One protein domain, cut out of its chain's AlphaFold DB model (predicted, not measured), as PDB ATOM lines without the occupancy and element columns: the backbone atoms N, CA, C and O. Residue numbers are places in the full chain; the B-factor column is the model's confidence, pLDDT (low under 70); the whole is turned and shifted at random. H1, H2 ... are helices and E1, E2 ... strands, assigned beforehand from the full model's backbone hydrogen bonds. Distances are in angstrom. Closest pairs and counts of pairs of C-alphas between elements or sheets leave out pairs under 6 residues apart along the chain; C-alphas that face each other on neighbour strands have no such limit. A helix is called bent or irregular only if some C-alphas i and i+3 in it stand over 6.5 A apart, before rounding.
ATOM      1  N   ARG A   5     -39.480  23.276  36.594       94.44
ATOM      2  CA  ARG A   5     -40.530  23.915  35.788       94.44
ATOM      3  C   ARG A   5     -40.032  25.189  35.134       94.44
ATOM      4  O   ARG A   5     -40.286  25.383  33.950       94.44
ATOM      5  N   ALA A   6     -39.277  26.007  35.863       93.25
ATOM      6  CA  ALA A   6     -38.673  27.216  35.312       93.25
ATOM      7  C   ALA A   6     -37.682  26.887  34.182       93.25
ATOM      8  O   ALA A   6     -37.660  27.567  33.156       93.25
ATOM      9  N   ILE A   7     -36.899  25.809  34.326       93.56
ATOM     10  CA  ILE A   7     -36.024  25.309  33.251       93.56
ATOM     11  C   ILE A   7     -36.848  24.887  32.030       93.56
ATOM     12  O   ILE A   7     -36.554  25.318  30.914       93.56
ATOM     13  N   ALA A   8     -37.891  24.081  32.230       95.25
ATOM     14  CA  ALA A   8     -38.753  23.639  31.139       95.25
ATOM     15  C   ALA A   8     -39.436  24.821  30.434       95.25
ATOM     16  O   ALA A   8     -39.446  24.868  29.208       95.25
ATOM     17  N   GLN A   9     -39.931  25.809  31.185       96.06
ATOM     18  CA  GLN A   9     -40.560  27.010  30.633       96.06
ATOM     19  C   GLN A   9     -39.567  27.892  29.870       96.06
ATOM     20  O   GLN A   9     -39.901  28.438  28.823       96.06
ATOM     21  N   ARG A  10     -38.315  27.999  30.328       95.19
ATOM     22  CA  ARG A  10     -37.271  28.712  29.576       95.19
ATOM     23  C   ARG A  10     -36.961  28.033  28.239       95.19
ATOM     24  O   ARG A  10     -36.675  28.723  27.267       95.19
ATOM     25  N   LEU A  11     -37.008  26.702  28.189       94.06
ATOM     26  CA  LEU A  11     -36.724  25.931  26.975       94.06
ATOM     27  C   LEU A  11     -37.908  25.856  26.003       94.06
ATOM     28  O   LEU A  11     -37.691  25.827  24.794       94.06
ATOM     29  N   LEU A  12     -39.138  25.785  26.517       94.88
ATOM     30  CA  LEU A  12     -40.345  25.467  25.739       94.88
ATOM     31  C   LEU A  12     -41.337  26.634  25.642       94.88
ATOM     32  O   LEU A  12     -42.330  26.541  24.924       94.88
ATOM     33  N   GLY A  13     -41.079  27.733  26.351       94.25
ATOM     34  CA  GLY A  13     -42.011  28.844  26.502       94.25
ATOM     35  C   GLY A  13     -43.088  28.563  27.552       94.25
ATOM     36  O   GLY A  13     -42.864  27.860  28.536       94.25
ATOM     37  N   ALA A  14     -44.275  29.140  27.364       94.44
ATOM     38  CA  ALA A  14     -45.397  28.919  28.272       94.44
ATOM     39  C   ALA A  14     -45.800  27.431  28.304       94.44
ATOM     40  O   ALA A  14     -45.955  26.796  27.259       94.44
ATOM     41  N   ILE A  15     -45.981  26.896  29.517       96.56
ATOM     42  CA  ILE A  15     -46.424  25.519  29.766       96.56
ATOM     43  C   ILE A  15     -47.709  25.570  30.590       96.56
ATOM     44  O   ILE A  15     -47.727  26.171  31.666       96.56
ATOM     45  N   ASP A  16     -48.753  24.922  30.086       95.38
ATOM     46  CA  ASP A  16     -50.035  24.724  30.757       95.38
ATOM     47  C   ASP A  16     -49.974  23.458  31.629       95.38
ATOM     48  O   ASP A  16     -50.173  22.329  31.163       95.38
ATOM     49  N   TRP A  17     -49.599  23.640  32.897       93.69
ATOM     50  CA  TRP A  17     -49.388  22.556  33.857       93.69
ATOM     51  C   TRP A  17     -50.709  21.894  34.258       93.69
ATOM     52  O   TRP A  17     -51.553  22.514  34.893       93.69
ATOM     53  N   GLN A  18     -50.848  20.604  33.946       91.38
ATOM     54  CA  GLN A  18     -52.017  19.796  34.326       91.38
ATOM     55  C   GLN A  18     -51.797  19.042  35.641       91.38
ATOM     56  O   GLN A  18     -52.738  18.653  36.323       91.38
ATOM     57  N   THR A  19     -50.532  18.789  35.972       89.25
ATOM     58  CA  THR A  19     -50.093  18.106  37.194       89.25
ATOM     59  C   THR A  19     -48.802  18.745  37.676       89.25
ATOM     60  O   THR A  19     -48.247  19.639  37.029       89.25
ATOM     61  N   GLU A  20     -48.255  18.235  38.775       90.12
ATOM     62  CA  GLU A  20     -47.041  18.784  39.339       90.12
ATOM     63  C   GLU A  20     -45.819  18.627  38.428       90.12
ATOM     64  O   GLU A  20     -44.875  19.416  38.513       90.12
ATOM     65  N   VAL A  21     -45.837  17.597  37.586       91.31
ATOM     66  CA  VAL A  21     -44.693  17.134  36.793       91.31
ATOM     67  C   VAL A  21     -44.975  17.121  35.296       91.31
ATOM     68  O   VAL A  21     -44.050  16.898  34.526       91.31
ATOM     69  N   SER A  22     -46.219  17.357  34.868       91.88
ATOM     70  CA  SER A  22     -46.616  17.261  33.458       91.88
ATOM     71  C   SER A  22     -47.484  18.429  33.008       91.88
ATOM     72  O   SER A  22     -48.422  18.817  33.710       91.88
ATOM     73  N   GLY A  23     -47.229  18.936  31.803       93.75
ATOM     74  CA  GLY A  23     -47.982  20.046  31.215       93.75
ATOM     75  C   GLY A  23     -47.892  20.097  29.694       93.75
ATOM     76  O   GLY A  23     -46.966  19.536  29.103       93.75
ATOM     77  N   TYR A  24     -48.864  20.759  29.070       94.50
ATOM     78  CA  TYR A  24     -48.892  20.988  27.625       94.50
ATOM     79  C   TYR A  24     -48.045  22.204  27.259       94.50
ATOM     80  O   TYR A  24     -48.002  23.188  27.994       94.50
ATOM     81  N   CYS A  25     -47.341  22.137  26.137       94.31
ATOM     82  CA  CYS A  25     -46.390  23.157  25.709       94.31
ATOM     83  C   CYS A  25     -46.416  23.320  24.190       94.31
ATOM     84  O   CYS A  25     -46.978  22.501  23.465       94.31
ATOM     85  N   ARG A  26     -45.793  24.387  23.692       93.62
ATOM     86  CA  ARG A  26     -45.615  24.585  22.254       93.62
ATOM     87  C   ARG A  26     -44.552  23.621  21.727       93.62
ATOM     88  O   ARG A  26     -43.502  23.464  22.348       93.62
ATOM     89  N   CYS A  27     -44.803  22.990  20.580       94.56
ATOM     90  CA  CYS A  27     -43.826  22.073  20.000       94.56
ATOM     91  C   CYS A  27     -42.538  22.816  19.593       94.56
ATOM     92  O   CYS A  27     -42.612  23.789  18.839       94.56
ATOM     93  N   PRO A  28     -41.345  22.341  20.000       94.81
ATOM     94  CA  PRO A  28     -40.071  22.907  19.547       94.81
ATOM     95  C   PRO A  28     -39.868  22.856  18.026       94.81
ATOM     96  O   PRO A  28     -39.109  23.651  17.478       94.81
ATOM     97  N   GLY A  29     -40.520  21.911  17.346       93.88
ATOM     98  CA  GLY A  29     -40.487  21.750  15.893       93.88
ATOM     99  C   GLY A  29     -41.788  22.144  15.204       93.88
ATOM    100  O   GLY A  29     -42.044  21.643  14.116       93.88
ATOM    101  N   GLU A  30     -42.601  23.017  15.807       93.06
ATOM    102  CA  GLU A  30     -43.929  23.376  15.287       93.06
ATOM    103  C   GLU A  30     -43.920  23.819  13.816       93.06
ATOM    104  O   GLU A  30     -44.815  23.474  13.052       93.06
ATOM    105  N   ALA A  31     -42.872  24.523  13.383       92.88
ATOM    106  CA  ALA A  31     -42.722  24.973  11.997       92.88
ATOM    107  C   ALA A  31     -42.615  23.824  10.971       92.88
ATOM    108  O   ALA A  31     -42.744  24.059   9.775       92.88
ATOM    109  N   GLN A  32     -42.354  22.595  11.423       91.12
ATOM    110  CA  GLN A  32     -42.235  21.400  10.582       91.12
ATOM    111  C   GLN A  32     -43.554  20.624  10.509       91.12
ATOM    112  O   GLN A  32     -43.618  19.588   9.852       91.12
ATOM    113  N   HIS A  33     -44.597  21.054  11.217       89.75
ATOM    114  CA  HIS A  33     -45.854  20.322  11.276       89.75
ATOM    115  C   HIS A  33     -46.551  20.337   9.913       89.75
ATOM    116  O   HIS A  33     -46.753  21.384   9.307       89.75
ATOM    117  N   THR A  34     -46.927  19.152   9.436       82.88
ATOM    118  CA  THR A  34     -47.669  18.966   8.178       82.88
ATOM    119  C   THR A  34     -49.179  18.839   8.400       82.88
ATOM    120  O   THR A  34     -49.941  18.758   7.441       82.88
ATOM    121  N   HIS A  35     -49.616  18.824   9.662       77.38
ATOM    122  CA  HIS A  35     -51.011  18.728  10.087       77.38
ATOM    123  C   HIS A  35     -51.344  19.857  11.077       77.38
ATOM    124  O   HIS A  35     -50.421  20.428  11.658       77.38
ATOM    125  N   PRO A  36     -52.635  20.188  11.285       80.50
ATOM    126  CA  PRO A  36     -53.045  21.230  12.223       80.50
ATOM    127  C   PRO A  36     -52.525  21.003  13.646       80.50
ATOM    128  O   PRO A  36     -52.403  19.860  14.087       80.50
ATOM    129  N   ASN A  37     -52.292  22.103  14.366       82.81
ATOM    130  CA  ASN A  37     -51.821  22.090  15.749       82.81
ATOM    131  C   ASN A  37     -52.985  22.278  16.719       82.81
ATOM    132  O   ASN A  37     -53.740  23.249  16.625       82.81
ATOM    133  N   ARG A  38     -53.093  21.390  17.698       81.81
ATOM    134  CA  ARG A  38     -53.937  21.525  18.882       81.81
ATOM    135  C   ARG A  38     -53.061  21.875  20.077       81.81
ATOM    136  O   ARG A  38     -51.888  21.519  20.151       81.81
ATOM    137  N   LYS A  39     -53.655  22.537  21.072       77.56
ATOM    138  CA  LYS A  39     -52.950  22.916  22.311       77.56
ATOM    139  C   LYS A  39     -52.344  21.724  23.059       77.56
ATOM    140  O   LYS A  39     -51.386  21.906  23.797       77.56
ATOM    141  N   GLN A  40     -52.909  20.535  22.876       82.12
ATOM    142  CA  GLN A  40     -52.521  19.318  23.583       82.12
ATOM    143  C   GLN A  40     -51.492  18.479  22.807       82.12
ATOM    144  O   GLN A  40     -51.081  17.435  23.298       82.12
ATOM    145  N   ASP A  41     -51.036  18.946  21.635       84.12
ATOM    146  CA  ASP A  41     -50.208  18.145  20.724       84.12
ATOM    147  C   ASP A  41     -48.768  17.927  21.184       84.12
ATOM    148  O   ASP A  41     -48.070  17.054  20.664       84.12
ATOM    149  N   CYS A  42     -48.292  18.746  22.122       90.31
ATOM    150  CA  CYS A  42     -46.960  18.622  22.683       90.31
ATOM    151  C   CYS A  42     -47.008  18.736  24.205       90.31
ATOM    152  O   CYS A  42     -47.586  19.664  24.773       90.31
ATOM    153  N   ARG A  43     -46.373  17.782  24.882       93.31
ATOM    154  CA  ARG A  43     -46.391  17.632  26.334       93.31
ATOM    155  C   ARG A  43     -44.982  17.446  26.866       93.31
ATOM    156  O   ARG A  43     -44.149  16.803  26.231       93.31
ATOM    157  N   VAL A  44     -44.724  17.984  28.049       94.56
ATOM    158  CA  VAL A  44     -43.493  17.739  28.800       94.56
ATOM    159  C   VAL A  44     -43.813  17.011  30.099       94.56
ATOM    160  O   VAL A  44     -44.784  17.343  30.775       94.56
ATOM    161  N   HIS A  45     -42.973  16.037  30.438       92.88
ATOM    162  CA  HIS A  45     -42.940  15.332  31.715       92.88
ATOM    163  C   HIS A  45     -41.584  15.581  32.382       92.88
ATOM    164  O   HIS A  45     -40.546  15.482  31.723       92.88
ATOM    165  N   LEU A  46     -41.589  15.933  33.667       93.06
ATOM    166  CA  LEU A  46     -40.396  16.277  34.446       93.06
ATOM    167  C   LEU A  46     -39.936  15.163  35.392       93.06
ATOM    168  O   LEU A  46     -38.788  15.191  35.831       93.06
ATOM    169  N   ASP A  47     -40.805  14.211  35.721       88.31
ATOM    170  CA  ASP A  47     -40.465  13.058  36.549       88.31
ATOM    171  C   ASP A  47     -39.814  11.930  35.729       88.31
ATOM    172  O   ASP A  47     -39.851  11.902  34.497       88.31
ATOM    173  N   GLY A  48     -39.128  11.017  36.419       85.31
ATOM    174  CA  GLY A  48     -38.327   9.969  35.792       85.31
ATOM    175  C   GLY A  48     -37.235  10.543  34.884       85.31
ATOM    176  O   GLY A  48     -36.377  11.307  35.327       85.31
ATOM    177  N   ALA A  49     -37.239  10.149  33.609       85.25
ATOM    178  CA  ALA A  49     -36.395  10.763  32.590       85.25
ATOM    179  C   ALA A  49     -37.175  11.906  31.914       85.25
ATOM    180  O   ALA A  49     -38.079  11.605  31.125       85.25
ATOM    181  N   PRO A  50     -36.815  13.188  32.148       90.44
ATOM    182  CA  PRO A  50     -37.560  14.314  31.601       90.44
ATOM    183  C   PRO A  50     -37.713  14.184  30.092       90.44
ATOM    184  O   PRO A  50     -36.735  13.910  29.383       90.44
ATOM    185  N   THR A  51     -38.943  14.309  29.614       91.56
ATOM    186  CA  THR A  51     -39.281  13.996  28.229       91.56
ATOM    187  C   THR A  51     -40.318  14.963  27.691       91.56
ATOM    188  O   THR A  51     -41.391  15.126  28.260       91.56
ATOM    189  N   ILE A  52     -39.985  15.571  26.561       93.50
ATOM    190  CA  ILE A  52     -40.888  16.283  25.673       93.50
ATOM    191  C   ILE A  52     -41.369  15.284  24.634       93.50
ATOM    192  O   ILE A  52     -40.580  14.534  24.051       93.50
ATOM    193  N   PHE A  53     -42.661  15.286  24.387       88.94
ATOM    194  CA  PHE A  53     -43.288  14.467  23.378       88.94
ATOM    195  C   PHE A  53     -44.210  15.344  22.545       88.94
ATOM    196  O   PHE A  53     -44.976  16.115  23.109       88.94
ATOM    197  N   CYS A  54     -44.127  15.216  21.224       87.81
ATOM    198  CA  CYS A  54     -45.084  15.810  20.303       87.81
ATOM    199  C   CYS A  54     -45.618  14.732  19.360       87.81
ATOM    200  O   CYS A  54     -44.889  13.794  19.022       87.81
ATOM    201  N   PHE A  55     -46.881  14.857  18.960       77.31
ATOM    202  CA  PHE A  55     -47.579  13.848  18.161       77.31
ATOM    203  C   PHE A  55     -47.205  13.869  16.674       77.31
ATOM    204  O   PHE A  55     -47.397  12.870  15.981       77.31
ATOM    205  N   HIS A  56     -46.632  14.965  16.166       79.50
ATOM    206  CA  HIS A  56     -46.259  15.080  14.757       79.50
ATOM    207  C   HIS A  56     -44.936  14.366  14.470       79.50
ATOM    208  O   HIS A  56     -43.885  14.722  15.002       79.50
ATOM    209  N   SER A  57     -44.948  13.393  13.559       76.62
ATOM    210  CA  SER A  57     -43.725  12.701  13.121       76.62
ATOM    211  C   SER A  57     -42.728  13.641  12.440       76.62
ATOM    212  O   SER A  57     -41.519  13.448  12.551       76.62
ATOM    213  N   SER A  58     -43.218  14.690  11.777       84.25
ATOM    214  CA  SER A  58     -42.381  15.649  11.060       84.25
ATOM    215  C   SER A  58     -41.477  16.477  11.977       84.25
ATOM    216  O   SER A  58     -40.415  16.907  11.540       84.25
ATOM    217  N   CYS A  59     -41.833  16.644  13.257       90.88
ATOM    218  CA  CYS A  59     -41.028  17.387  14.231       90.88
ATOM    219  C   CYS A  59     -40.062  16.510  15.049       90.88
ATOM    220  O   CYS A  59     -39.391  17.014  15.957       90.88
ATOM    221  N   LEU A  60     -39.968  15.207  14.748       82.50
ATOM    222  CA  LEU A  60     -39.234  14.221  15.553       82.50
ATOM    223  C   LEU A  60     -37.789  14.654  15.839       82.50
ATOM    224  O   LEU A  60     -37.325  14.554  16.976       82.50
ATOM    225  N   ALA A  61     -37.084  15.179  14.832       85.94
ATOM    226  CA  ALA A  61     -35.700  15.626  14.978       85.94
ATOM    227  C   ALA A  61     -35.570  16.818  15.944       85.94
ATOM    228  O   ALA A  61     -34.688  16.827  16.809       85.94
ATOM    229  N   ALA A  62     -36.477  17.794  15.839       94.00
ATOM    230  CA  ALA A  62     -36.502  18.970  16.706       94.00
ATOM    231  C   ALA A  62     -36.878  18.604  18.151       94.00
ATOM    232  O   ALA A  62     -36.232  19.060  19.096       94.00
ATOM    233  N   VAL A  63     -37.864  17.724  18.338       92.56
ATOM    234  CA  VAL A  63     -38.264  17.218  19.662       92.56
ATOM    235  C   VAL A  63     -37.157  16.377  20.295       92.56
ATOM    236  O   VAL A  63     -36.901  16.494  21.494       92.56
ATOM    237  N   ALA A  64     -36.455  15.550  19.518       85.06
ATOM    238  CA  ALA A  64     -35.310  14.785  20.007       85.06
ATOM    239  C   ALA A  64     -34.171  15.706  20.478       85.06
ATOM    240  O   ALA A  64     -33.569  15.458  21.525       85.06
ATOM    241  N   GLU A  65     -33.904  16.795  19.754       93.62
ATOM    242  CA  GLU A  65     -32.931  17.811  20.165       93.62
ATOM    243  C   GLU A  65     -33.369  18.553  21.432       93.62
ATOM    244  O   GLU A  65     -32.586  18.684  22.375       93.62
ATOM    245  N   ALA A  66     -34.634  18.969  21.514       95.62
ATOM    246  CA  ALA A  66     -35.174  19.614  22.706       95.62
ATOM    247  C   ALA A  66     -35.112  18.690  23.936       95.62
ATOM    248  O   ALA A  66     -34.736  19.131  25.020       95.62
ATOM    249  N   ASN A  67     -35.377  17.391  23.764       94.00
ATOM    250  CA  ASN A  67     -35.194  16.377  24.803       94.00
ATOM    251  C   ASN A  67     -33.749  16.292  25.298       94.00
ATOM    252  O   ASN A  67     -33.514  16.238  26.507       94.00
ATOM    253  N   ARG A  68     -32.769  16.285  24.382       92.31
ATOM    254  CA  ARG A  68     -31.344  16.295  24.749       92.31
ATOM    255  C   ARG A  68     -30.998  17.535  25.568       92.31
ATOM    256  O   ARG A  68     -30.340  17.407  26.598       92.31
ATOM    257  N   ARG A  69     -31.479  18.711  25.154       94.75
ATOM    258  CA  ARG A  69     -31.265  19.979  25.875       94.75
ATOM    259  C   ARG A  69     -31.915  19.976  27.253       94.75
ATOM    260  O   ARG A  69     -31.225  20.238  28.231       94.75
ATOM    261  N   LEU A  70     -33.190  19.597  27.346       94.69
ATOM    262  CA  LEU A  70     -33.923  19.520  28.610       94.69
ATOM    263  C   LEU A  70     -33.210  18.607  29.613       94.69
ATOM    264  O   LEU A  70     -32.969  19.000  30.752       94.69
ATOM    265  N   ARG A  71     -32.813  17.408  29.177       93.25
ATOM    266  CA  ARG A  71     -32.094  16.449  30.027       93.25
ATOM    267  C   ARG A  71     -30.706  16.944  30.411       93.25
ATOM    268  O   ARG A  71     -30.291  16.721  31.543       93.25
ATOM    269  N   ARG A  72     -29.997  17.625  29.506       92.31
ATOM    270  CA  ARG A  72     -28.696  18.234  29.801       92.31
ATOM    271  C   ARG A  72     -28.823  19.321  30.865       92.31
ATOM    272  O   ARG A  72     -28.044  19.317  31.809       92.31
ATOM    273  N   GLU A  73     -29.797  20.217  30.744       92.50
ATOM    274  CA  GLU A  73     -29.980  21.312  31.701       92.50
ATOM    275  C   GLU A  73     -30.468  20.821  33.067       92.50
ATOM    276  O   GLU A  73     -29.903  21.194  34.093       92.50
ATOM    277  N   LEU A  74     -31.455  19.921  33.094       90.12
ATOM    278  CA  LEU A  74     -31.928  19.299  34.337       90.12
ATOM    279  C   LEU A  74     -30.903  18.332  34.949       90.12
ATOM    280  O   LEU A  74     -30.979  18.021  36.136       90.12
ATOM    281  N   GLY A  75     -29.959  17.837  34.146       86.44
ATOM    282  CA  GLY A  75     -28.849  16.995  34.584       86.44
ATOM    283  C   GLY A  75     -27.621  17.778  35.051       86.44
ATOM    284  O   GLY A  75     -26.793  17.213  35.759       86.44
ATOM    285  N   ALA A  76     -27.498  19.063  34.695       85.81
ATOM    286  CA  ALA A  76     -26.344  19.894  35.048       85.81
ATOM    287  C   ALA A  76     -26.257  20.188  36.554       85.81
ATOM    288  O   ALA A  76     -25.183  20.486  37.076       85.81
ATOM    289  N   SER A  77     -27.378  20.130  37.272       80.06
ATOM    290  CA  SER A  77     -27.424  20.273  38.726       80.06
ATOM    291  C   SER A  77     -28.634  19.529  39.289       80.06
ATOM    292  O   SER A  77     -29.703  19.576  38.676       80.06
ATOM    293  N   PRO A  78     -28.517  18.875  40.459       84.81
ATOM    294  CA  PRO A  78     -29.665  18.294  41.138       84.81
ATOM    295  C   PRO A  78     -30.746  19.347  41.386       84.81
ATOM    296  O   PRO A  78     -30.467  20.458  41.840       84.81
ATOM    297  N   TRP A  79     -31.988  18.971  41.113       89.69
ATOM    298  CA  TRP A  79     -33.160  19.780  41.402       89.69
ATOM    299  C   TRP A  79     -34.086  19.043  42.361       89.69
ATOM    300  O   TRP A  79     -34.056  17.811  42.474       89.69
ATOM    301  N   VAL A  80     -34.892  19.833  43.065       90.50
ATOM    302  CA  VAL A  80     -35.865  19.372  44.048       90.50
ATOM    303  C   VAL A  80     -37.141  20.178  43.858       90.50
ATOM    304  O   VAL A  80     -37.082  21.393  43.689       90.50
ATOM    305  N   MET A  81     -38.283  19.501  43.894       91.00
ATOM    306  CA  MET A  81     -39.601  20.118  43.852       91.00
ATOM    307  C   MET A  81     -40.418  19.651  45.056       91.00
ATOM    308  O   MET A  81     -40.534  18.451  45.314       91.00
ATOM    309  N   THR A  82     -40.996  20.605  45.782       90.81
ATOM    310  CA  THR A  82     -41.950  20.320  46.856       90.81
ATOM    311  C   THR A  82     -43.335  20.150  46.245       90.81
ATOM    312  O   THR A  82     -43.877  21.072  45.641       90.81
ATOM    313  N   LEU A  83     -43.892  18.952  46.382       89.81
ATOM    314  CA  LEU A  83     -45.244  18.613  45.955       89.81
ATOM    315  C   LEU A  83     -46.265  19.051  47.022       89.81
ATOM    316  O   LEU A  83     -45.901  19.216  48.195       89.81
ATOM    317  N   PRO A  84     -47.560  19.153  46.673       86.12
ATOM    318  CA  PRO A  84     -48.618  19.322  47.662       86.12
ATOM    319  C   PRO A  84     -48.532  18.268  48.775       86.12
ATOM    320  O   PRO A  84     -48.274  17.083  48.520       86.12
ATOM    321  N   GLY A  85     -48.726  18.707  50.020       84.62
ATOM    322  CA  GLY A  85     -48.562  17.869  51.213       84.62
ATOM    323  C   GLY A  85     -47.116  17.726  51.707       84.62
ATOM    324  O   GLY A  85     -46.836  16.829  52.492       84.62
ATOM    325  N   GLY A  86     -46.184  18.566  51.239       86.94
ATOM    326  CA  GLY A  86     -44.805  18.625  51.752       86.94
ATOM    327  C   GLY A  86     -43.885  17.498  51.269       86.94
ATOM    328  O   GLY A  86     -42.736  17.407  51.698       86.94
ATOM    329  N   ARG A  87     -44.369  16.642  50.364       90.31
ATOM    330  CA  ARG A  87     -43.574  15.570  49.750       90.31
ATOM    331  C   ARG A  87     -42.515  16.161  48.825       90.31
ATOM    332  O   ARG A  87     -42.711  17.218  48.234       90.31
ATOM    333  N   ILE A  88     -41.407  15.447  48.664       90.94
ATOM    334  CA  ILE A  88     -40.249  15.926  47.909       90.94
ATOM    335  C   ILE A  88     -40.011  15.023  46.700       90.94
ATOM    336  O   ILE A  88     -39.755  13.833  46.873       90.94
ATOM    337  N   LEU A  89     -40.036  15.609  45.501       91.38
ATOM    338  CA  LEU A  89     -39.615  14.974  44.253       91.38
ATOM    339  C   LEU A  89     -38.219  15.472  43.869       91.38
ATOM    340  O   LEU A  89     -37.987  16.681  43.808       91.38
ATOM    341  N   ARG A  90     -37.287  14.557  43.605       91.19
ATOM    342  CA  ARG A  90     -35.916  14.883  43.187       91.19
ATOM    343  C   ARG A  90     -35.667  14.472  41.742       91.19
ATOM    344  O   ARG A  90     -36.414  13.693  41.155       91.19
ATOM    345  N   SER A  91     -34.562  14.965  41.187       87.44
ATOM    346  CA  SER A  91     -34.090  14.577  39.855       87.44
ATOM    347  C   SER A  91     -34.018  13.054  39.675       87.44
ATOM    348  O   SER A  91     -33.211  12.371  40.312       87.44
ATOM    349  N   GLY A  92     -34.851  12.538  38.766       83.19
ATOM    350  CA  GLY A  92     -34.964  11.121  38.419       83.19
ATOM    351  C   GLY A  92     -35.957  10.304  39.247       83.19
ATOM    352  O   GLY A  92     -36.118   9.119  38.961       83.19
ATOM    353  N   ASP A  93     -36.596  10.899  40.254       88.94
ATOM    354  CA  ASP A  93     -37.702  10.272  40.977       88.94
ATOM    355  C   ASP A  93     -38.959  10.237  40.086       88.94
ATOM    356  O   ASP A  93     -39.142  11.102  39.229       88.94
ATOM    357  N   VAL A  94     -39.843   9.261  40.297       85.31
ATOM    358  CA  VAL A  94     -41.120   9.116  39.578       85.31
ATOM    359  C   VAL A  94     -42.275   9.325  40.550       85.31
ATOM    360  O   VAL A  94     -42.353   8.655  41.582       85.31
ATOM    361  N   LEU A  95     -43.195  10.232  40.218       86.81
ATOM    362  CA  LEU A  95     -44.407  10.454  41.005       86.81
ATOM    363  C   LEU A  95     -45.439   9.380  40.642       86.81
ATOM    364  O   LEU A  95     -45.716   9.191  39.466       86.81
ATOM    365  N   GLN A  96     -46.050   8.707  41.614       80.62
ATOM    366  CA  GLN A  96     -47.058   7.650  41.435       80.62
ATOM    367  C   GLN A  96     -48.495   8.201  41.476       80.62
ATOM    368  O   GLN A  96     -48.715   9.345  41.877       80.62
ATOM    369  N   LYS A  97     -49.494   7.446  40.988       71.44
ATOM    370  CA  LYS A  97     -50.902   7.910  40.871       71.44
ATOM    371  C   LYS A  97     -51.537   8.230  42.230       71.44
ATOM    372  O   LYS A  97     -52.296   9.184  42.325       71.44
ATOM    373  N   ASP A  98     -51.178   7.481  43.265       78.25
ATOM    374  CA  ASP A  98     -51.533   7.731  44.671       78.25
ATOM    375  C   ASP A  98     -50.744   8.908  45.293       78.25
ATOM    376  O   ASP A  98     -50.956   9.291  46.443       78.25
ATOM    377  N   GLY A  99     -49.822   9.500  44.527       80.62
ATOM    378  CA  GLY A  99     -48.932  10.570  44.948       80.62
ATOM    379  C   GLY A  99     -47.700  10.096  45.729       80.62
ATOM    380  O   GLY A  99     -46.983  10.931  46.287       80.62
ATOM    381  N   THR A 100     -47.432   8.791  45.781       84.75
ATOM    382  CA  THR A 100     -46.181   8.241  46.318       84.75
ATOM    383  C   THR A 100     -45.008   8.635  45.414       84.75
ATOM    384  O   THR A 100     -45.155   8.744  44.202       84.75
ATOM    385  N   VAL A 101     -43.821   8.874  45.977       86.69
ATOM    386  CA  VAL A 101     -42.613   9.188  45.195       86.69
ATOM    387  C   VAL A 101     -41.683   7.981  45.197       86.69
ATOM    388  O   VAL A 101     -41.179   7.585  46.248       86.69
ATOM    389  N   LEU A 102     -41.422   7.413  44.018       83.56
ATOM    390  CA  LEU A 102     -40.407   6.378  43.835       83.56
ATOM    391  C   LEU A 102     -39.070   7.030  43.498       83.56
ATOM    392  O   LEU A 102     -38.950   7.727  42.495       83.56
ATOM    393  N   SER A 103     -38.057   6.805  44.335       84.62
ATOM    394  CA  SER A 103     -36.773   7.483  44.157       84.62
ATOM    395  C   SER A 103     -35.976   6.957  42.961       84.62
ATOM    396  O   SER A 103     -35.988   5.757  42.670       84.62
ATOM    397  N   LYS A 104     -35.171   7.820  42.327       80.50
ATOM    398  CA  LYS A 104     -34.209   7.427  41.282       80.50
ATOM    399  C   LYS A 104     -33.321   6.281  41.746       80.50
ATOM    400  O   LYS A 104     -33.016   5.388  40.966       80.50
ATOM    401  N   ALA A 105     -32.890   6.302  43.007       73.44
ATOM    402  CA  ALA A 105     -32.059   5.251  43.583       73.44
ATOM    403  C   ALA A 105     -32.801   3.908  43.649       73.44
ATOM    404  O   ALA A 105     -32.207   2.879  43.338       73.44
ATOM    405  N   ALA A 106     -34.093   3.916  43.992       69.38
ATOM    406  CA  ALA A 106     -34.934   2.720  43.979       69.38
ATOM    407  C   ALA A 106     -35.132   2.165  42.554       69.38
ATOM    408  O   ALA A 106     -35.123   0.952  42.370       69.38
ATOM    409  N   ILE A 107     -35.217   3.046  41.551       67.12
ATOM    410  CA  ILE A 107     -35.345   2.682  40.130       67.12
ATOM    411  C   ILE A 107     -34.006   2.164  39.560       67.12
ATOM    412  O   ILE A 107     -33.938   1.096  38.956       67.12
ATOM    413  N   MET A 108     -32.909   2.894  39.788       62.69
ATOM    414  CA  MET A 108     -31.565   2.596  39.260       62.69
ATOM    415  C   MET A 108     -30.899   1.398  39.937       62.69
ATOM    416  O   MET A 108     -30.029   0.764  39.332       62.69
ATOM    417  N   ALA A 109     -31.313   1.059  41.159       54.31
ATOM    418  CA  ALA A 109     -30.875  -0.121  41.901       54.31
ATOM    419  C   ALA A 109     -31.006  -1.448  41.122       54.31
ATOM    420  O   ALA A 109     -30.386  -2.432  41.529       54.31
ATOM    421  N   GLY A 110     -31.758  -1.481  40.014       47.66
ATOM    422  CA  GLY A 110     -31.917  -2.647  39.136       47.66
ATOM    423  C   GLY A 110     -30.844  -2.810  38.059       47.66
ATOM    424  O   GLY A 110     -30.789  -3.854  37.421       47.66
ATOM    425  N   SER A 111     -29.963  -1.821  37.872       47.91
ATOM    426  CA  SER A 111     -29.045  -1.745  36.715       47.91
ATOM    427  C   SER A 111     -27.577  -2.075  37.044       47.91
ATOM    428  O   SER A 111     -26.733  -2.083  36.153       47.91
ATOM    429  N   GLY A 112     -27.239  -2.302  38.321       48.41
ATOM    430  CA  GLY A 112     -25.856  -2.418  38.808       48.41
ATOM    431  C   GLY A 112     -25.321  -3.853  38.938       48.41
ATOM    432  O   GLY A 112     -25.957  -4.734  39.523       48.41
ATOM    433  N   ALA A 113     -24.089  -4.067  38.464       44.22
ATOM    434  CA  ALA A 113     -23.391  -5.356  38.435       44.22
ATOM    435  C   ALA A 113     -22.929  -5.905  39.812       44.22
ATOM    436  O   ALA A 113     -22.597  -7.083  39.895       44.22
ATOM    437  N   LEU A 114     -22.995  -5.137  40.910       45.09
ATOM    438  CA  LEU A 114     -22.556  -5.558  42.258       45.09
ATOM    439  C   LEU A 114     -23.720  -5.674  43.259       45.09
ATOM    440  O   LEU A 114     -23.854  -4.860  44.171       45.09
ATOM    441  N   ARG A 115     -24.604  -6.664  43.088       55.00
ATOM    442  CA  ARG A 115     -25.756  -6.874  43.983       55.00
ATOM    443  C   ARG A 115     -26.183  -8.342  44.040       55.00
ATOM    444  O   ARG A 115     -26.079  -9.049  43.041       55.00
ATOM    445  N   THR A 116     -26.672  -8.786  45.203       61.56
ATOM    446  CA  THR A 116     -27.263 -10.125  45.388       61.56
ATOM    447  C   THR A 116     -28.493 -10.293  44.490       61.56
ATOM    448  O   THR A 116     -29.176  -9.308  44.183       61.56
ATOM    449  N   SER A 117     -28.805 -11.525  44.078       66.50
ATOM    450  CA  SER A 117     -29.947 -11.839  43.198       66.50
ATOM    451  C   SER A 117     -31.271 -11.245  43.700       66.50
ATOM    452  O   SER A 117     -32.016 -10.660  42.915       66.50
ATOM    453  N   THR A 118     -31.511 -11.291  45.012       71.00
ATOM    454  CA  THR A 118     -32.712 -10.751  45.669       71.00
ATOM    455  C   THR A 118     -32.883  -9.248  45.450       71.00
ATOM    456  O   THR A 118     -33.972  -8.773  45.140       71.00
ATOM    457  N   SER A 119     -31.799  -8.475  45.552       69.38
ATOM    458  CA  SER A 119     -31.867  -7.015  45.402       69.38
ATOM    459  C   SER A 119     -32.063  -6.567  43.947       69.38
ATOM    460  O   SER A 119     -32.709  -5.547  43.708       69.38
ATOM    461  N   ARG A 120     -31.583  -7.351  42.968       67.94
ATOM    462  CA  ARG A 120     -31.890  -7.134  41.542       67.94
ATOM    463  C   ARG A 120     -33.356  -7.430  41.232       67.94
ATOM    464  O   ARG A 120     -34.003  -6.629  40.566       67.94
ATOM    465  N   GLN A 121     -33.893  -8.531  41.760       75.50
ATOM    466  CA  GLN A 121     -35.308  -8.891  41.596       75.50
ATOM    467  C   GLN A 121     -36.239  -7.825  42.181       75.50
ATOM    468  O   GLN A 121     -37.228  -7.450  41.553       75.50
ATOM    469  N   GLN A 122     -35.911  -7.300  43.363       75.19
ATOM    470  CA  GLN A 122     -36.704  -6.252  43.999       75.19
ATOM    471  C   GLN A 122     -36.703  -4.947  43.192       75.19
ATOM    472  O   GLN A 122     -37.749  -4.322  43.037       75.19
ATOM    473  N   ALA A 123     -35.553  -4.540  42.657       73.81
ATOM    474  CA  ALA A 123     -35.475  -3.323  41.861       73.81
ATOM    475  C   ALA A 123     -36.187  -3.457  40.506       73.81
ATOM    476  O   ALA A 123     -36.882  -2.532  40.091       73.81
ATOM    477  N   GLU A 124     -36.096  -4.618  39.850       83.88
ATOM    478  CA  GLU A 124     -36.872  -4.863  38.631       83.88
ATOM    479  C   GLU A 124     -38.378  -4.833  38.918       83.88
ATOM    480  O   GLU A 124     -39.132  -4.223  38.167       83.88
ATOM    481  N   ARG A 125     -38.827  -5.384  40.054       83.38
ATOM    482  CA  ARG A 125     -40.234  -5.292  40.470       83.38
ATOM    483  C   ARG A 125     -40.717  -3.838  40.573       83.38
ATOM    484  O   ARG A 125     -41.788  -3.530  40.054       83.38
ATOM    485  N   LEU A 126     -39.929  -2.955  41.191       80.31
ATOM    486  CA  LEU A 126     -40.248  -1.523  41.307       80.31
ATOM    487  C   LEU A 126     -40.240  -0.807  39.948       80.31
ATOM    488  O   LEU A 126     -41.056   0.083  39.701       80.31
ATOM    489  N   MET A 127     -39.338  -1.202  39.046       83.50
ATOM    490  CA  MET A 127     -39.315  -0.684  37.678       83.50
ATOM    491  C   MET A 127     -40.588  -1.071  36.915       83.50
ATOM    492  O   MET A 127     -41.210  -0.214  36.287       83.50
ATOM    493  N   LEU A 128     -41.016  -2.334  37.000       88.00
ATOM    494  CA  LEU A 128     -42.252  -2.800  36.363       88.00
ATOM    495  C   LEU A 128     -43.488  -2.087  36.930       88.00
ATOM    496  O   LEU A 128     -44.384  -1.730  36.172       88.00
ATOM    497  N   GLU A 129     -43.533  -1.842  38.239       86.38
ATOM    498  CA  GLU A 129     -44.593  -1.049  38.873       86.38
ATOM    499  C   GLU A 129     -44.614   0.396  38.355       86.38
ATOM    500  O   GLU A 129     -45.666   0.893  37.948       86.38
ATOM    501  N   SER A 130     -43.442   1.029  38.248       80.81
ATOM    502  CA  SER A 130     -43.317   2.376  37.679       80.81
ATOM    503  C   SER A 130     -43.833   2.437  36.239       80.81
ATOM    504  O   SER A 130     -44.568   3.358  35.884       80.81
ATOM    505  N   ILE A 131     -43.492   1.444  35.410       88.50
ATOM    506  CA  ILE A 131     -43.973   1.351  34.024       88.50
ATOM    507  C   ILE A 131     -45.493   1.224  33.983       88.50
ATOM    508  O   ILE A 131     -46.134   1.928  33.205       88.50
ATOM    509  N   ARG A 132     -46.075   0.360  34.820       90.12
ATOM    510  CA  ARG A 132     -47.530   0.172  34.877       90.12
ATOM    511  C   ARG A 132     -48.250   1.469  35.230       90.12
ATOM    512  O   ARG A 132     -49.233   1.815  34.589       90.12
ATOM    513  N   VAL A 133     -47.731   2.222  36.195       82.75
ATOM    514  CA  VAL A 133     -48.321   3.503  36.610       82.75
ATOM    515  C   VAL A 133     -48.209   4.567  35.519       82.75
ATOM    516  O   VAL A 133     -49.164   5.310  35.286       82.75
ATOM    517  N   LEU A 134     -47.076   4.631  34.816       83.62
ATOM    518  CA  LEU A 134     -46.920   5.524  33.667       83.62
ATOM    519  C   LEU A 134     -47.862   5.135  32.518       83.62
ATOM    520  O   LEU A 134     -48.496   6.015  31.939       83.62
ATOM    521  N   ALA A 135     -48.005   3.840  32.229       91.06
ATOM    522  CA  ALA A 135     -48.925   3.339  31.211       91.06
ATOM    523  C   ALA A 135     -50.386   3.669  31.551       91.06
ATOM    524  O   ALA A 135     -51.109   4.156  30.690       91.06
ATOM    525  N   GLU A 136     -50.799   3.496  32.807       89.81
ATOM    526  CA  GLU A 136     -52.150   3.815  33.287       89.81
ATOM    527  C   GLU A 136     -52.487   5.301  33.107       89.81
ATOM    528  O   GLU A 136     -53.571   5.651  32.648       89.81
ATOM    529  N   ARG A 137     -51.544   6.193  33.432       85.12
ATOM    530  CA  ARG A 137     -51.715   7.638  33.221       85.12
ATOM    531  C   ARG A 137     -51.756   8.014  31.751       85.12
ATOM    532  O   ARG A 137     -52.449   8.955  31.390       85.12
ATOM    533  N   PHE A 138     -50.980   7.313  30.933       87.25
ATOM    534  CA  PHE A 138     -50.886   7.594  29.510       87.25
ATOM    535  C   PHE A 138     -52.067   7.029  28.715       87.25
ATOM    536  O   PHE A 138     -52.406   7.551  27.656       87.25
ATOM    537  N   ARG A 139     -52.719   5.980  29.225       89.94
ATOM    538  CA  ARG A 139     -53.765   5.235  28.524       89.94
ATOM    539  C   ARG A 139     -54.914   6.095  27.969       89.94
ATOM    540  O   ARG A 139     -55.252   5.859  26.812       89.94
ATOM    541  N   PRO A 140     -55.505   7.062  28.704       85.31
ATOM    542  CA  PRO A 140     -56.603   7.872  28.165       85.31
ATOM    543  C   PRO A 140     -56.183   8.664  26.925       85.31
ATOM    544  O   PRO A 140     -56.919   8.742  25.951       85.31
ATOM    545  N   GLU A 141     -54.962   9.193  26.947       86.31
ATOM    546  CA  GLU A 141     -54.422  10.004  25.861       86.31
ATOM    547  C   GLU A 141     -53.942   9.123  24.696       86.31
ATOM    548  O   GLU A 141     -54.049   9.521  23.540       86.31
ATOM    549  N   LEU A 142     -53.464   7.900  24.958       91.75
ATOM    550  CA  LEU A 142     -52.933   6.993  23.934       91.75
ATOM    551  C   LEU A 142     -53.907   6.778  22.766       91.75
ATOM    552  O   LEU A 142     -53.476   6.829  21.614       91.75
ATOM    553  N   PHE A 143     -55.190   6.539  23.048       91.81
ATOM    554  CA  PHE A 143     -56.176   6.209  22.011       91.81
ATOM    555  C   PHE A 143     -56.559   7.407  21.144       91.81
ATOM    556  O   PHE A 143     -56.860   7.231  19.964       91.81
ATOM    557  N   GLU A 144     -56.507   8.613  21.704       85.88
ATOM    558  CA  GLU A 144     -56.731   9.851  20.958       85.88
ATOM    559  C   GLU A 144     -55.497  10.216  20.126       85.88
ATOM    560  O   GLU A 144     -55.606  10.536  18.944       85.88
ATOM    561  N   ILE A 145     -54.311  10.118  20.730       81.19
ATOM    562  CA  ILE A 145     -53.033  10.524  20.135       81.19
ATOM    563  C   ILE A 145     -52.635   9.612  18.985       81.19
ATOM    564  O   ILE A 145     -52.240  10.065  17.911       81.19
ATOM    565  N   PHE A 146     -52.663   8.309  19.240       91.69
ATOM    566  CA  PHE A 146     -52.190   7.318  18.290       91.69
ATOM    567  C   PHE A 146     -53.316   6.754  17.443       91.69
ATOM    568  O   PHE A 146     -53.081   5.767  16.757       91.69
ATOM    569  N   HIS A 147     -54.494   7.386  17.453       93.19
ATOM    570  CA  HIS A 147     -55.659   6.951  16.697       93.19
ATOM    571  C   HIS A 147     -55.268   6.518  15.277       93.19
ATOM    572  O   HIS A 147     -54.746   7.300  14.477       93.19
TER     573      HIS A 147
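Overview. This is residues 5 to 147 of the 333 residues of an uncharacterized protein of Verrucomicrobia subdivision 3 bacterium (UniProt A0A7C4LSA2). A small antiparallel sheet of four strands, E1 to E4, has the helices H1 and H2 over one face, and the long helix H4 runs separately as an arm, meeting the rest through the little helix H3. Along the chain, the hairpin E5 and E6 and a looped stretch, residues 91 to 103, come between H2 and H3, with E5 among the elements farthest from the mean of all C-alphas, its centre 15.0 A away, while residues 113 to 118 stick out. The 143 printed residues hold four named helices and six named strands in the order H1 E1 E2 E3 E4 H2 E5 E6 H3 H4, a mixed class. The larger sheet runs E1 E2 E3 E4, a meander, each strand the antiparallel neighbour of the one before. The whole is compact by its radius of gyration of the C-alphas, 16.4 A, yet elongated, spanning 51 by 32 by 31 A.

Along the chain. Find C-alpha 5 at (-40.530, 23.915, 35.788), where H1 begins, residues 5 to 12, 10.2 A long. Next come E1, residues 15 to 17, E2, 22 to 25, E3, 42 to 45, and E4, 51 to 54. H2, residues 57 to 75, starts at (-43.725, 12.701, 13.121) and is 26.5 A long; it is irregular, C-alphas 58 and 61 lying 7.7 A apart, with a kink of 31 degrees near residue 64. E5, residues 80 to 82, E6, 88 to 90, and H3, 104 to 108, follow. H4, residues 117 to 145, is 39.6 A long and ends at (-53.033, 10.524, 20.135); it is irregular, C-alphas 137 and 140 lying 7.0 A apart, with a kink of 53 degrees near residue 139.

Arrangement. In the sheet, look for N 16 and O 24 at 2.8 A between E1 and E2, N 25 and O 42 at 2.8 A between E2 and E3, and N 43 and O 53 at 2.8 A between E3 and E4. H1 is on the sheet over E2, at a height of 9.9 A. H2 is on the same face, over E4, where the closest C-alphas are those of Ile 52 and Asn 67, 5.8 A. With its residues 66 to 74 alone H2 touches H1, closest at the C-alphas of Ala 8 and Leu 70, 6.8 A; they run opposite ways at a tilt of 36 degrees, only just steep. In the hairpin E5 and E6, N 81 and O 89 are 2.8 A apart. H4 touches H3 with residues 123 to 127 alone, the C-alphas of Ile 107 and Met 127 coming closest at 5.8 A; H4 is apart from H2. Every O i to N i+4 pair is within hydrogen-bond range in H1 and H3, against 13 of 15 in H2 and 21 of 25 in H4.

Size, cuts and confidence. The C-alphas farthest apart are those of Pro 36 and Thr 116, 52.4 A. The printed part has no cut; the links E2 to E3 and E6 to H3 are long. Confidence is low, under 70, at residues 106 to 117 and 119 to 120.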